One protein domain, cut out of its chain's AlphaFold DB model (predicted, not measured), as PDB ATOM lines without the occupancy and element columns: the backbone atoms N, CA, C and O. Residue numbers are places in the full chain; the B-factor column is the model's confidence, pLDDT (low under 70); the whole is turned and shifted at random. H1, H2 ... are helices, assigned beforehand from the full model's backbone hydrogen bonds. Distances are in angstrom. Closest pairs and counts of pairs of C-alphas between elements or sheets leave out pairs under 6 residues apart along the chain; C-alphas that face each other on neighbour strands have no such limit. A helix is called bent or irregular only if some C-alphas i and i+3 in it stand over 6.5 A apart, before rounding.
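What this domain is: This is residues 4 to 99 of the 99 residues of an uncharacterized protein of Salmonella enterica subsp. enterica serovar Chester (UniProt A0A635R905). Three helical pieces, H1, H3 and the first arm of H4, run the same way side by side, loosely packed with their centres in a triangle, and H2 folds back on H1 as the second leg of a helical hairpin. H4 bends after this first arm, and its second arm runs out past the body, where residues 94 to 99 stick out and add to the length; the long link 55 to 70 folds back from the end of H3 to the start of H4. The printed part has 96 residues with four named helices, in the order H1, H2, H3, H4, and no named strand, and its class is all helix. The whole is compact, with a radius of gyration of the C-alphas of 13.5 A, and the C-alphas span 47 by 23 by 17 A.

How they stand to each other: Start at Gln 4, where H1, residues 4 to 16, begins; H2, residues 20 to 29, follows it after a tight link of 3 residues. H1 and H2 touch and form a helical hairpin, two helices running opposite ways, at a shallow tilt of 24 degrees; their closest C-alphas, those of Ser 12 and Ala 23, are 4.8 A apart. Go on to H3, residues 37 to 54, which is near H1 and also near H2: in each case no pair of C-alphas is within 8 A but 7 pairs are within 10 A. Then look at H4, residues 71 to 97, which by its hydrogen bonds was assigned as one helix but is bent: C-alphas 81 and 84 are 7.4 A apart. Its arms are H4a, residues 71 to 81, and H4b, residues 84 to 97, and their lines stand at a steep tilt of 48 degrees. H4a and H1 are close but not clearly touching, the same way at a shallow tilt of 21 degrees; their closest C-alphas, those of Gly 14 and Glu 79, are 7.1 A apart. H4a and H3 are also close but not clearly touching, the same way at a shallow tilt of 11 degrees, with the C-alphas of Gly 45 and Leu 78 closest at 7.9 A. H3 and H4b only just touch, with 3 pairs of C-alphas within 8 A, and only at their ends: residues 51 to 52 of H3 meet residues 85 to 86 of H4b, and the closest C-alphas, those of Leu 52 and Leu 86, are 6.5 A apart. H3 and H4b run the same way at a steep tilt of 39 degrees. H4b is apart from H1 and from H2, and H2 is apart from H4a. In H1, H2, H3, H4a and H4b every O i to N i+4 pair is within hydrogen-bond range.

Where its parts are: Find C-alpha 4 at (268.442, -42.686, 40.490); from there H1 runs 18.0 A to C-alpha 16. H2 covers 14.3 A from Leu 20 to Thr 29. Look next at C-alpha 37, at (275.203, -37.755, 38.334), where H3 begins; it runs 25.6 A to His 54. H4a goes 15.1 A from Ile 71 to Gly 81, residues 82 and 83 belong to neither arm, and H4b goes 20.5 A from Ser 84 to C-alpha 97 at (264.051, -65.362, 13.519).

The domain as a whole: The two C-alphas farthest apart are those of Asn 67 and Ala 99, at 47.8 A. The outline is only just a rod, and residues 94 to 99, of which 94 to 97 belong to H4, stand free. Residues 4 to 99 run without a cut, and Ala 99 is the chain's last residue. The link from H2 to H3, 7 residues, is short, and the link from H3 to H4, 16 residues, is long. The mean pLDDT of the printed part is 91.0; look for the low values, under 70, at residues 97 to 99.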
ATOM      1  N   GLN A   4     267.974 -41.674  41.447       92.19
ATOM      2  CA  GLN A   4     268.442 -42.686  40.490       92.19
ATOM      3  C   GLN A   4     267.357 -43.708  40.156       92.19
ATOM      4  O   GLN A   4     267.171 -44.015  38.985       92.19
ATOM      5  N   THR A   5     266.660 -44.226  41.167       93.38
ATOM      6  CA  THR A   5     265.614 -45.235  40.972       93.38
ATOM      7  C   THR A   5     264.531 -44.726  40.027       93.38
ATOM      8  O   THR A   5     264.246 -45.387  39.038       93.38
ATOM      9  N   GLU A   6     264.024 -43.515  40.260       93.50
ATOM     10  CA  GLU A   6     262.992 -42.887  39.424       93.50
ATOM     11  C   GLU A   6     263.479 -42.680  37.980       93.50
ATOM     12  O   GLU A   6     262.758 -42.953  37.021       93.50
ATOM     13  N   ILE A   7     264.737 -42.257  37.804       94.31
ATOM     14  CA  ILE A   7     265.335 -42.084  36.473       94.31
ATOM     15  C   ILE A   7     265.483 -43.434  35.756       94.31
ATOM     16  O   ILE A   7     265.181 -43.543  34.566       94.31
ATOM     17  N   VAL A   8     265.930 -44.472  36.468       96.56
ATOM     18  CA  VAL A   8     266.061 -45.829  35.925       96.56
ATOM     19  C   VAL A   8     264.695 -46.374  35.525       96.56
ATOM     20  O   VAL A   8     264.573 -46.940  34.440       96.56
ATOM     21  N   GLU A   9     263.662 -46.184  36.346       95.62
ATOM     22  CA  GLU A   9     262.295 -46.599  36.028       95.62
ATOM     23  C   GLU A   9     261.795 -45.928  34.749       95.62
ATOM     24  O   GLU A   9     261.404 -46.635  33.818       95.62
ATOM     25  N   ARG A  10     261.929 -44.600  34.638       95.56
ATOM     26  CA  ARG A  10     261.499 -43.848  33.451       95.56
ATOM     27  C   ARG A  10     262.224 -44.280  32.174       95.56
ATOM     28  O   ARG A  10     261.583 -44.435  31.134       95.56
ATOM     29  N   LEU A  11     263.539 -44.491  32.233       96.75
ATOM     30  CA  LEU A  11     264.322 -44.989  31.091       96.75
ATOM     31  C   LEU A  11     263.933 -46.427  30.717       96.75
ATOM     32  O   LEU A  11     263.903 -46.786  29.541       96.75
ATOM     33  N   SER A  12     263.596 -47.251  31.711       97.00
ATOM     34  CA  SER A  12     263.140 -48.625  31.479       97.00
ATOM     35  C   SER A  12     261.780 -48.670  30.788       97.00
ATOM     36  O   SER A  12     261.549 -49.554  29.970       97.00
ATOM     37  N   GLU A  13     260.875 -47.740  31.098       95.75
ATOM     38  CA  GLU A  13     259.590 -47.605  30.399       95.75
ATOM     39  C   GLU A  13     259.787 -47.255  28.920       95.75
ATOM     40  O   GLU A  13     259.145 -47.853  28.055       95.75
ATOM     41  N   GLY A  14     260.730 -46.357  28.612       94.75
ATOM     42  CA  GLY A  14     261.123 -46.052  27.236       94.75
ATOM     43  C   GLY A  14     261.640 -47.287  26.498       94.75
ATOM     44  O   GLY A  14     261.156 -47.619  25.412       94.75
ATOM     45  N   LEU A  15     262.562 -48.032  27.116       96.31
ATOM     46  CA  LEU A  15     263.102 -49.280  26.561       96.31
ATOM     47  C   LEU A  15     262.066 -50.402  26.464       96.31
ATOM     48  O   LEU A  15     262.177 -51.244  25.579       96.31
ATOM     49  N   ALA A  16     261.027 -50.408  27.298       95.38
ATOM     50  CA  ALA A  16     259.959 -51.403  27.205       95.38
ATOM     51  C   ALA A  16     259.174 -51.278  25.889       95.38
ATOM     52  O   ALA A  16     258.619 -52.267  25.414       95.38
ATOM     53  N   SER A  17     259.176 -50.093  25.264       91.62
ATOM     54  CA  SER A  17     258.639 -49.892  23.910       91.62
ATOM     55  C   SER A  17     259.519 -50.482  22.797       91.62
ATOM     56  O   SER A  17     259.050 -50.623  21.669       91.62
ATOM     57  N   VAL A  18     260.782 -50.806  23.103       91.94
ATOM     58  CA  VAL A  18     261.721 -51.527  22.230       91.94
ATOM     59  C   VAL A  18     261.570 -53.032  22.454       91.94
ATOM     60  O   VAL A  18     261.255 -53.763  21.523       91.94
ATOM     61  N   SER A  19     261.779 -53.488  23.691       93.12
ATOM     62  CA  SER A  19     261.592 -54.875  24.122       93.12
ATOM     63  C   SER A  19     261.526 -54.945  25.649       93.12
ATOM     64  O   SER A  19     262.278 -54.267  26.356       93.12
ATOM     65  N   LEU A  20     260.658 -55.816  26.174       94.06
ATOM     66  CA  LEU A  20     260.572 -56.077  27.614       94.06
ATOM     67  C   LEU A  20     261.875 -56.663  28.174       94.06
ATOM     68  O   LEU A  20     262.229 -56.377  29.316       94.06
ATOM     69  N   GLU A  21     262.600 -57.442  27.368       93.69
ATOM     70  CA  GLU A  21     263.884 -58.026  27.762       93.69
ATOM     71  C   GLU A  21     264.958 -56.944  27.911       93.69
ATOM     72  O   GLU A  21     265.630 -56.876  28.939       93.69
ATOM     73  N   THR A  22     265.054 -56.022  26.946       94.00
ATOM     74  CA  THR A  22     265.978 -54.880  27.015       94.00
ATOM     75  C   THR A  22     265.691 -53.999  28.231       94.00
ATOM     76  O   THR A  22     266.616 -53.594  28.934       94.00
ATOM     77  N   ALA A  23     264.416 -53.733  28.527       96.62
ATOM     78  CA  ALA A  23     264.029 -52.982  29.719       96.62
ATOM     79  C   ALA A  23     264.431 -53.695  31.021       96.62
ATOM     80  O   ALA A  23     264.926 -53.054  31.948       96.62
ATOM     81  N   ALA A  24     264.245 -55.016  31.101       96.25
ATOM     82  CA  ALA A  24     264.653 -55.804  32.263       96.25
ATOM     83  C   ALA A  24     266.181 -55.805  32.444       96.25
ATOM     84  O   ALA A  24     266.664 -55.528  33.543       96.25
ATOM     85  N   ALA A  25     266.934 -56.022  31.361       96.00
ATOM     86  CA  ALA A  25     268.395 -55.992  31.369       96.00
ATOM     87  C   ALA A  25     268.945 -54.615  31.779       96.00
ATOM     88  O   ALA A  25     269.932 -54.522  32.515       96.00
ATOM     89  N   PHE A  26     268.293 -53.531  31.346       97.25
ATOM     90  CA  PHE A  26     268.638 -52.180  31.773       97.25
ATOM     91  C   PHE A  26     268.434 -52.003  33.284       97.25
ATOM     92  O   PHE A  26     269.362 -51.591  33.978       97.25
ATOM     93  N   ARG A  27     267.267 -52.378  33.830       97.00
ATOM     94  CA  ARG A  27     267.013 -52.292  35.282       97.00
ATOM     95  C   ARG A  27     268.051 -53.053  36.096       97.00
ATOM     96  O   ARG A  27     268.543 -52.520  37.084       97.00
ATOM     97  N   GLU A  28     268.397 -54.267  35.675       96.19
ATOM     98  CA  GLU A  28     269.411 -55.080  36.351       96.19
ATOM     99  C   GLU A  28     270.785 -54.397  36.325       96.19
ATOM    100  O   GLU A  28     271.435 -54.258  37.362       96.19
ATOM    101  N   THR A  29     271.185 -53.875  35.162       96.06
ATOM    102  CA  THR A  29     272.468 -53.176  34.984       96.06
ATOM    103  C   THR A  29     272.590 -51.949  35.895       96.06
ATOM    104  O   THR A  29     273.669 -51.670  36.421       96.06
ATOM    105  N   PHE A  30     271.492 -51.219  36.108       95.94
ATOM    106  CA  PHE A  30     271.463 -49.977  36.889       95.94
ATOM    107  C   PHE A  30     270.859 -50.134  38.295       95.94
ATOM    108  O   PHE A  30     270.585 -49.133  38.963       95.94
ATOM    109  N   ALA A  31     270.708 -51.373  38.779       91.75
ATOM    110  CA  ALA A  31     270.210 -51.669  40.124       91.75
ATOM    111  C   ALA A  31     271.166 -51.190  41.231       91.75
ATOM    112  O   ALA A  31     270.747 -50.922  42.357       91.75
ATOM    113  N   THR A  32     272.461 -51.072  40.918       90.38
ATOM    114  CA  THR A  32     273.471 -50.593  41.869       90.38
ATOM    115  C   THR A  32     273.533 -49.070  41.884       90.38
ATOM    116  O   THR A  32     273.483 -48.413  40.847       90.38
ATOM    117  N   PHE A  33     273.665 -48.492  43.077       92.06
ATOM    118  CA  PHE A  33     273.756 -47.048  43.268       92.06
ATOM    119  C   PHE A  33     275.027 -46.450  42.646       92.06
ATOM    120  O   PHE A  33     276.131 -46.950  42.862       92.06
ATOM    121  N   PHE A  34     274.870 -45.322  41.957       92.50
ATOM    122  CA  PHE A  34     275.961 -44.500  41.439       92.50
ATOM    123  C   PHE A  34     276.230 -43.308  42.370       92.50
ATOM    124  O   PHE A  34     275.274 -42.650  42.816       92.50
ATOM    125  N   PRO A  35     277.509 -43.005  42.660       89.94
ATOM    126  CA  PRO A  35     277.892 -41.979  43.630       89.94
ATOM    127  C   PRO A  35     277.491 -40.567  43.194       89.94
ATOM    128  O   PRO A  35     277.086 -39.760  44.029       89.94
ATOM    129  N   ASP A  36     277.528 -40.291  41.894       90.88
ATOM    130  CA  ASP A  36     277.280 -38.972  41.326       90.88
ATOM    131  C   ASP A  36     276.502 -39.057  39.999       90.88
ATOM    132  O   ASP A  36     276.293 -40.133  39.427       90.88
ATOM    133  N   ARG A  37     276.016 -37.896  39.549       90.94
ATOM    134  CA  ARG A  37     275.203 -37.755  38.334       90.94
ATOM    135  C   ARG A  37     275.994 -38.038  37.070       90.94
ATOM    136  O   ARG A  37     275.463 -38.673  36.166       90.94
ATOM    137  N   GLU A  38     277.227 -37.553  37.004       92.38
ATOM    138  CA  GLU A  38     278.071 -37.668  35.821       92.38
ATOM    139  C   GLU A  38     278.361 -39.136  35.522       92.38
ATOM    140  O   GLU A  38     278.030 -39.614  34.438       92.38
ATOM    141  N   SER A  39     278.842 -39.878  36.517       93.38
ATOM    142  CA  SER A  39     279.072 -41.319  36.436       93.38
ATOM    143  C   SER A  39     277.822 -42.081  35.989       93.38
ATOM    144  O   SER A  39     277.910 -42.979  35.151       93.38
ATOM    145  N   PHE A  40     276.646 -41.723  36.517       94.56
ATOM    146  CA  PHE A  40     275.378 -42.347  36.132       94.56
ATOM    147  C   PHE A  40     274.998 -42.047  34.673       94.56
ATOM    148  O   PHE A  40     274.771 -42.972  33.895       94.56
ATOM    149  N   CYS A  41     274.953 -40.771  34.282       94.25
ATOM    150  CA  CYS A  41     274.550 -40.350  32.939       94.25
ATOM    151  C   CYS A  41     275.524 -40.843  31.863       94.25
ATOM    152  O   CYS A  41     275.075 -41.320  30.820       94.25
ATOM    153  N   LEU A  42     276.836 -40.807  32.127       93.94
ATOM    154  CA  LEU A  42     277.839 -41.408  31.244       93.94
ATOM    155  C   LEU A  42     277.568 -42.898  31.062       93.94
ATOM    156  O   LEU A  42     277.562 -43.386  29.934       93.94
ATOM    157  N   LYS A  43     277.277 -43.619  32.153       95.25
ATOM    158  CA  LYS A  43     277.032 -45.056  32.071       95.25
ATOM    159  C   LYS A  43     275.759 -45.400  31.302       95.25
ATOM    160  O   LYS A  43     275.758 -46.361  30.533       95.25
ATOM    161  N   VAL A  44     274.697 -44.614  31.471       96.00
ATOM    162  CA  VAL A  44     273.471 -44.733  30.668       96.00
ATOM    163  C   VAL A  44     273.772 -44.469  29.192       96.00
ATOM    164  O   VAL A  44     273.391 -45.274  28.347       96.00
ATOM    165  N   GLY A  45     274.508 -43.401  28.875       95.12
ATOM    166  CA  GLY A  45     274.914 -43.097  27.500       95.12
ATOM    167  C   GLY A  45     275.717 -44.235  26.861       95.12
ATOM    168  O   GLY A  45     275.400 -44.665  25.754       95.12
ATOM    169  N   GLU A  46     276.695 -44.791  27.586       95.19
ATOM    170  CA  GLU A  46     277.447 -45.977  27.152       95.19
ATOM    171  C   GLU A  46     276.535 -47.177  26.880       95.19
ATOM    172  O   GLU A  46     276.743 -47.892  25.901       95.19
ATOM    173  N   TYR A  47     275.545 -47.423  27.743       96.25
ATOM    174  CA  TYR A  47     274.618 -48.541  27.583       96.25
ATOM    175  C   TYR A  47     273.819 -48.414  26.283       96.25
ATOM    176  O   TYR A  47     273.798 -49.342  25.477       96.25
ATOM    177  N   TYR A  48     273.216 -47.248  26.046       95.62
ATOM    178  CA  TYR A  48     272.440 -46.990  24.834       95.62
ATOM    179  C   TYR A  48     273.306 -47.025  23.569       95.62
ATOM    180  O   TYR A  48     272.883 -47.579  22.557       95.62
ATOM    181  N   SER A  49     274.532 -46.496  23.633       94.75
ATOM    182  CA  SER A  49     275.495 -46.581  22.532       94.75
ATOM    183  C   SER A  49     275.815 -48.032  22.176       94.75
ATOM    184  O   SER A  49     275.690 -48.420  21.018       94.75
ATOM    185  N   LYS A  50     276.150 -48.860  23.174       94.94
ATOM    186  CA  LYS A  50     276.450 -50.282  22.958       94.94
ATOM    187  C   LYS A  50     275.251 -51.052  22.423       94.94
ATOM    188  O   LYS A  50     275.423 -51.957  21.614       94.94
ATOM    189  N   LEU A  51     274.048 -50.699  22.868       94.38
ATOM    190  CA  LEU A  51     272.822 -51.311  22.380       94.38
ATOM    191  C   LEU A  51     272.593 -50.986  20.895       94.38
ATOM    192  O   LEU A  51     272.259 -51.875  20.121       94.38
ATOM    193  N   LEU A  52     272.833 -49.740  20.471       93.69
ATOM    194  CA  LEU A  52     272.789 -49.370  19.053       93.69
ATOM    195  C   LEU A  52     273.845 -50.122  18.236       93.69
ATOM    196  O   LEU A  52     273.510 -50.681  17.193       93.69
ATOM    197  N   GLU A  53     275.084 -50.185  18.726       94.62
ATOM    198  CA  GLU A  53     276.179 -50.902  18.059       94.62
ATOM    199  C   GLU A  53     275.880 -52.394  17.898       94.62
ATOM    200  O   GLU A  53     276.112 -52.955  16.828       94.62
ATOM    201  N   HIS A  54     275.316 -53.029  18.932       91.38
ATOM    202  CA  HIS A  54     274.889 -54.428  18.889       91.38
ATOM    203  C   HIS A  54     273.923 -54.696  17.729       91.38
ATOM    204  O   HIS A  54     274.043 -55.702  17.036       91.38
ATOM    205  N   TYR A  55     273.027 -53.745  17.470       89.69
ATOM    206  CA  TYR A  55     272.057 -53.799  16.385       89.69
ATOM    207  C   TYR A  55     272.560 -53.224  15.048       89.69
ATOM    208  O   TYR A  55     271.777 -53.058  14.111       89.69
ATOM    209  N   GLY A  56     273.853 -52.906  14.935       89.56
ATOM    210  CA  GLY A  56     274.462 -52.396  13.705       89.56
ATOM    211  C   GLY A  56     274.164 -50.924  13.399       89.56
ATOM    212  O   GLY A  56     274.353 -50.489  12.262       89.56
ATOM    213  N   TYR A  57     273.710 -50.147  14.384       90.94
ATOM    214  CA  TYR A  57     273.539 -48.699  14.264       90.94
ATOM    215  C   TYR A  57     274.778 -47.950  14.775       90.94
ATOM    216  O   TYR A  57     275.484 -48.454  15.650       90.94
ATOM    217  N   PRO A  58     275.053 -46.734  14.264       90.44
ATOM    218  CA  PRO A  58     276.155 -45.926  14.765       90.44
ATOM    219  C   PRO A  58     276.016 -45.634  16.269       90.44
ATOM    220  O   PRO A  58     274.909 -45.313  16.717       90.44
ATOM    221  N   PRO A  59     277.121 -45.688  17.036       90.75
ATOM    222  CA  PRO A  59     277.118 -45.272  18.429       90.75
ATOM    223  C   PRO A  59     276.771 -43.790  18.545       90.75
ATOM    224  O   PRO A  59     277.062 -42.981  17.661       90.75
ATOM    225  N   VAL A  60     276.185 -43.427  19.679       86.88
ATOM    226  CA  VAL A  60     275.810 -42.049  19.995       86.88
ATOM    227  C   VAL A  60     276.460 -41.641  21.305       86.88
ATOM    228  O   VAL A  60     276.564 -42.431  22.242       86.88
ATOM    229  N   LYS A  61     276.891 -40.384  21.370       85.38
ATOM    230  CA  LYS A  61     277.387 -39.778  22.599       85.38
ATOM    231  C   LYS A  61     276.390 -38.723  23.048       85.38
ATOM    232  O   LYS A  61     275.979 -37.890  22.245       85.38
ATOM    233  N   PHE A  62     276.035 -38.766  24.323       86.19
ATOM    234  CA  PHE A  62     275.189 -37.766  24.955       86.19
ATOM    235  C   PHE A  62     276.024 -36.946  25.923       86.19
ATOM    236  O   PHE A  62     276.854 -37.500  26.650       86.19
ATOM    237  N   ASP A  63     275.798 -35.639  25.925       88.69
ATOM    238  CA  ASP A  63     276.346 -34.774  26.957       88.69
ATOM    239  C   ASP A  63     275.697 -35.098  28.305       88.69
ATOM    240  O   ASP A  63     274.555 -35.559  28.385       88.69
ATOM    241  N   VAL A  64     276.459 -34.898  29.375       90.38
ATOM    242  CA  VAL A  64     275.976 -35.071  30.743       90.38
ATOM    243  C   VAL A  64     275.226 -33.796  31.135       90.38
ATOM    244  O   VAL A  64     275.779 -32.712  30.955       90.38
ATOM    245  N   PRO A  65     274.004 -33.886  31.691       91.50
ATOM    246  CA  PRO A  65     273.282 -32.703  32.151       91.50
ATOM    247  C   PRO A  65     274.091 -31.960  33.225       91.50
ATOM    248  O   PRO A  65     274.713 -32.596  34.079       91.50
ATOM    249  N   GLU A  66     274.084 -30.624  33.201       87.44
ATOM    250  CA  GLU A  66     274.825 -29.785  34.158       87.44
ATOM    251  C   GLU A  66     274.163 -29.761  35.540       87.44
ATOM    252  O   GLU A  66     274.858 -29.744  36.563       87.44
ATOM    253  N   ASN A  67     272.830 -29.843  35.589       87.69
ATOM    254  CA  ASN A  67     272.045 -29.860  36.819       87.69
ATOM    255  C   ASN A  67     271.061 -31.033  36.851       87.69
ATOM    256  O   ASN A  67     270.803 -31.703  35.856       87.69
ATOM    257  N   THR A  68     270.521 -31.315  38.038       82.31
ATOM    258  CA  THR A  68     269.510 -32.371  38.215       82.31
ATOM    259  C   THR A  68     268.213 -32.035  37.477       82.31
ATOM    260  O   THR A  68     267.577 -32.936  36.942       82.31
ATOM    261  N   ASP A  69     267.851 -30.754  37.400       86.75
ATOM    262  CA  ASP A  69     266.642 -30.290  36.707       86.75
ATOM    263  C   ASP A  69     266.708 -30.520  35.185       86.75
ATOM    264  O   ASP A  69     265.680 -30.704  34.537       86.75
ATOM    265  N   ASP A  70     267.918 -30.617  34.622       91.25
ATOM    266  CA  ASP A  70     268.140 -30.880  33.195       91.25
ATOM    267  C   ASP A  70     268.000 -32.371  32.836       91.25
ATOM    268  O   ASP A  70     267.987 -32.734  31.658       91.25
ATOM    269  N   ILE A  71     267.890 -33.262  33.834       90.19
ATOM    270  CA  ILE A  71     267.838 -34.715  33.611       90.19
ATOM    271  C   ILE A  71     266.610 -35.107  32.786       90.19
ATOM    272  O   ILE A  71     266.728 -35.959  31.910       90.19
ATOM    273  N   SER A  72     265.445 -34.497  33.024       91.00
ATOM    274  CA  SER A  72     264.230 -34.819  32.262       91.00
ATOM    275  C   SER A  72     264.409 -34.536  30.771       91.00
ATOM    276  O   SER A  72     264.176 -35.419  29.949       91.00
ATOM    277  N   TYR A  73     264.925 -33.352  30.432       91.94
ATOM    278  CA  TYR A  73     265.209 -32.970  29.049       91.94
ATOM    279  C   TYR A  73     266.299 -33.849  28.416       91.94
ATOM    280  O   TYR A  73     266.228 -34.234  27.244       91.94
ATOM    281  N   TRP A  74     267.312 -34.205  29.205       94.44
ATOM    282  CA  TRP A  74     268.364 -35.118  28.779       94.44
ATOM    283  C   TRP A  74     267.820 -36.517  28.440       94.44
ATOM    284  O   TRP A  74     268.183 -37.061  27.397       94.44
ATOM    285  N   ILE A  75     266.904 -37.068  29.250       94.44
ATOM    286  CA  ILE A  75     266.220 -38.341  28.956       94.44
ATOM    287  C   ILE A  75     265.462 -38.241  27.631       94.44
ATOM    288  O   ILE A  75     265.614 -39.116  26.783       94.44
ATOM    289  N   GLU A  76     264.687 -37.175  27.418       93.69
ATOM    290  CA  GLU A  76     263.922 -36.986  26.177       93.69
ATOM    291  C   GLU A  76     264.831 -36.935  24.943       93.69
ATOM    292  O   GLU A  76     264.548 -37.573  23.928       93.69
ATOM    293  N   THR A  77     265.958 -36.227  25.042       93.19
ATOM    294  CA  THR A  77     266.954 -36.136  23.965       93.19
ATOM    295  C   THR A  77     267.577 -37.500  23.665       93.19
ATOM    296  O   THR A  77     267.704 -37.893  22.501       93.19
ATOM    297  N   LEU A  78     267.936 -38.244  24.712       94.38
ATOM    298  CA  LEU A  78     268.488 -39.589  24.602       94.38
ATOM    299  C   LEU A  78     267.489 -40.551  23.949       94.38
ATOM    300  O   LEU A  78     267.837 -41.285  23.021       94.38
ATOM    301  N   GLU A  79     266.232 -40.525  24.381       93.81
ATOM    302  CA  GLU A  79     265.181 -41.380  23.840       93.81
ATOM    303  C   GLU A  79     264.862 -41.039  22.381       93.81
ATOM    304  O   GLU A  79     264.782 -41.937  21.535       93.81
ATOM    305  N   ALA A  80     264.750 -39.750  22.053       91.81
ATOM    306  CA  ALA A  80     264.519 -39.288  20.687       91.81
ATOM    307  C   ALA A  80     265.655 -39.710  19.740       91.81
ATOM    308  O   ALA A  80     265.395 -40.113  18.604       91.81
ATOM    309  N   GLY A  81     266.903 -39.669  20.220       91.12
ATOM    310  CA  GLY A  81     268.084 -40.057  19.450       91.12
ATOM    311  C   GLY A  81     268.259 -41.566  19.254       91.12
ATOM    312  O   GLY A  81     268.956 -41.975  18.326       91.12
ATOM    313  N   THR A  82     267.639 -42.410  20.089       94.75
ATOM    314  CA  THR A  82     267.931 -43.857  20.115       94.75
ATOM    315  C   THR A  82     266.728 -44.764  19.865       94.75
ATOM    316  O   THR A  82     266.833 -45.705  19.073       94.75
ATOM    317  N   LEU A  83     265.563 -44.495  20.469       93.56
ATOM    318  CA  LEU A  83     264.460 -45.465  20.527       93.56
ATOM    319  C   LEU A  83     263.868 -45.800  19.156       93.56
ATOM    320  O   LEU A  83     263.343 -46.894  18.962       93.56
ATOM    321  N   SER A  84     263.901 -44.879  18.187       92.69
ATOM    322  CA  SER A  84     263.407 -45.174  16.832       92.69
ATOM    323  C   SER A  84     264.260 -46.236  16.131       92.69
ATOM    324  O   SER A  84     263.716 -47.160  15.527       92.69
ATOM    325  N   ASN A  85     265.584 -46.129  16.237       93.00
ATOM    326  CA  ASN A  85     266.514 -47.074  15.620       93.00
ATOM    327  C   ASN A  85     266.493 -48.422  16.340       93.00
ATOM    328  O   ASN A  85     266.422 -49.461  15.690       93.00
ATOM    329  N   LEU A  86     266.454 -48.400  17.674       93.44
ATOM    330  CA  LEU A  86     266.357 -49.610  18.488       93.44
ATOM    331  C   LEU A  86     265.074 -50.406  18.206       93.44
ATOM    332  O   LEU A  86     265.137 -51.619  18.043       93.44
ATOM    333  N   ARG A  87     263.921 -49.738  18.059       93.06
ATOM    334  CA  ARG A  87     262.663 -50.408  17.677       93.06
ATOM    335  C   ARG A  87     262.768 -51.101  16.322       93.06
ATOM    336  O   ARG A  87     262.515 -52.297  16.227       93.06
ATOM    337  N   LYS A  88     263.245 -50.379  15.301       91.25
ATOM    338  CA  LYS A  88     263.465 -50.947  13.959       91.25
ATOM    339  C   LYS A  88     264.404 -52.152  13.991       91.25
ATOM    340  O   LYS A  88     264.213 -53.093  13.225       91.25
ATOM    341  N   ALA A  89     265.428 -52.112  14.842       88.06
ATOM    342  CA  ALA A  89     266.364 -53.213  15.005       88.06
ATOM    343  C   ALA A  89     265.684 -54.485  15.516       88.06
ATOM    344  O   ALA A  89     265.767 -55.526  14.867       88.06
ATOM    345  N   VAL A  90     264.967 -54.372  16.636       87.25
ATOM    346  CA  VAL A  90     264.280 -55.502  17.272       87.25
ATOM    347  C   VAL A  90     263.189 -56.070  16.364       87.25
ATOM    348  O   VAL A  90     263.046 -57.288  16.252       87.25
ATOM    349  N   GLU A  91     262.450 -55.216  15.649       87.56
ATOM    350  CA  GLU A  91     261.462 -55.659  14.658       87.56
ATOM    351  C   GLU A  91     262.100 -56.480  13.524       87.56
ATOM    352  O   GLU A  91     261.547 -57.502  13.103       87.56
ATOM    353  N   ASN A  92     263.268 -56.058  13.029       84.44
ATOM    354  CA  ASN A  92     263.990 -56.767  11.973       84.44
ATOM    355  C   ASN A  92     264.579 -58.097  12.459       84.44
ATOM    356  O   ASN A  92     264.540 -59.084  11.719       84.44
ATOM    357  N   GLU A  93     265.086 -58.145  13.689       82.75
ATOM    358  CA  GLU A  93     265.587 -59.372  14.312       82.75
ATOM    359  C   GLU A  93     264.452 -60.384  14.507       82.75
ATOM    360  O   GLU A  93     264.535 -61.507  14.011       82.75
ATOM    361  N   THR A  94     263.327 -59.946  15.082       78.06
ATOM    362  CA  THR A  94     262.129 -60.780  15.282       78.06
ATOM    363  C   THR A  94     261.621 -61.366  13.963       78.06
ATOM    364  O   THR A  94     261.251 -62.538  13.891       78.06
ATOM    365  N   ARG A  95     261.622 -60.566  12.885       73.81
ATOM    366  CA  ARG A  95     261.214 -61.023  11.550       73.81
ATOM    367  C   ARG A  95     262.196 -62.032  10.952       73.81
ATOM    368  O   ARG A  95     261.758 -62.953  10.274       73.81
ATOM    369  N   SER A  96     263.492 -61.858  11.200       71.94
ATOM    370  CA  SER A  96     264.540 -62.763  10.713       71.94
ATOM    371  C   SER A  96     264.528 -64.106  11.443       71.94
ATOM    372  O   SER A  96     264.801 -65.126  10.829       71.94
ATOM    373  N   SER A  97     264.175 -64.127  12.731       66.88
ATOM    374  CA  SER A  97     264.051 -65.362  13.519       66.88
ATOM    375  C   SER A  97     262.771 -66.162  13.242       66.88
ATOM    376  O   SER A  97     262.692 -67.324  13.630       66.88
ATOM    377  N   ALA A  98     261.765 -65.553  12.607       59.34
ATOM    378  CA  ALA A  98     260.491 -66.196  12.270       59.34
ATOM    379  C   ALA A  98     260.428 -66.754  10.831       59.34
ATOM    380  O   ALA A  98     259.414 -67.358  10.470       59.34
ATOM    381  N   ALA A  99     261.463 -66.521  10.017       53.62
ATOM    382  CA  ALA A  99     261.591 -66.979   8.629       53.62
ATOM    383  C   ALA A  99     262.480 -68.227   8.530       53.62
ATOM    384  O   ALA A  99     262.179 -69.077   7.662       53.62
TER     385      ALA A  99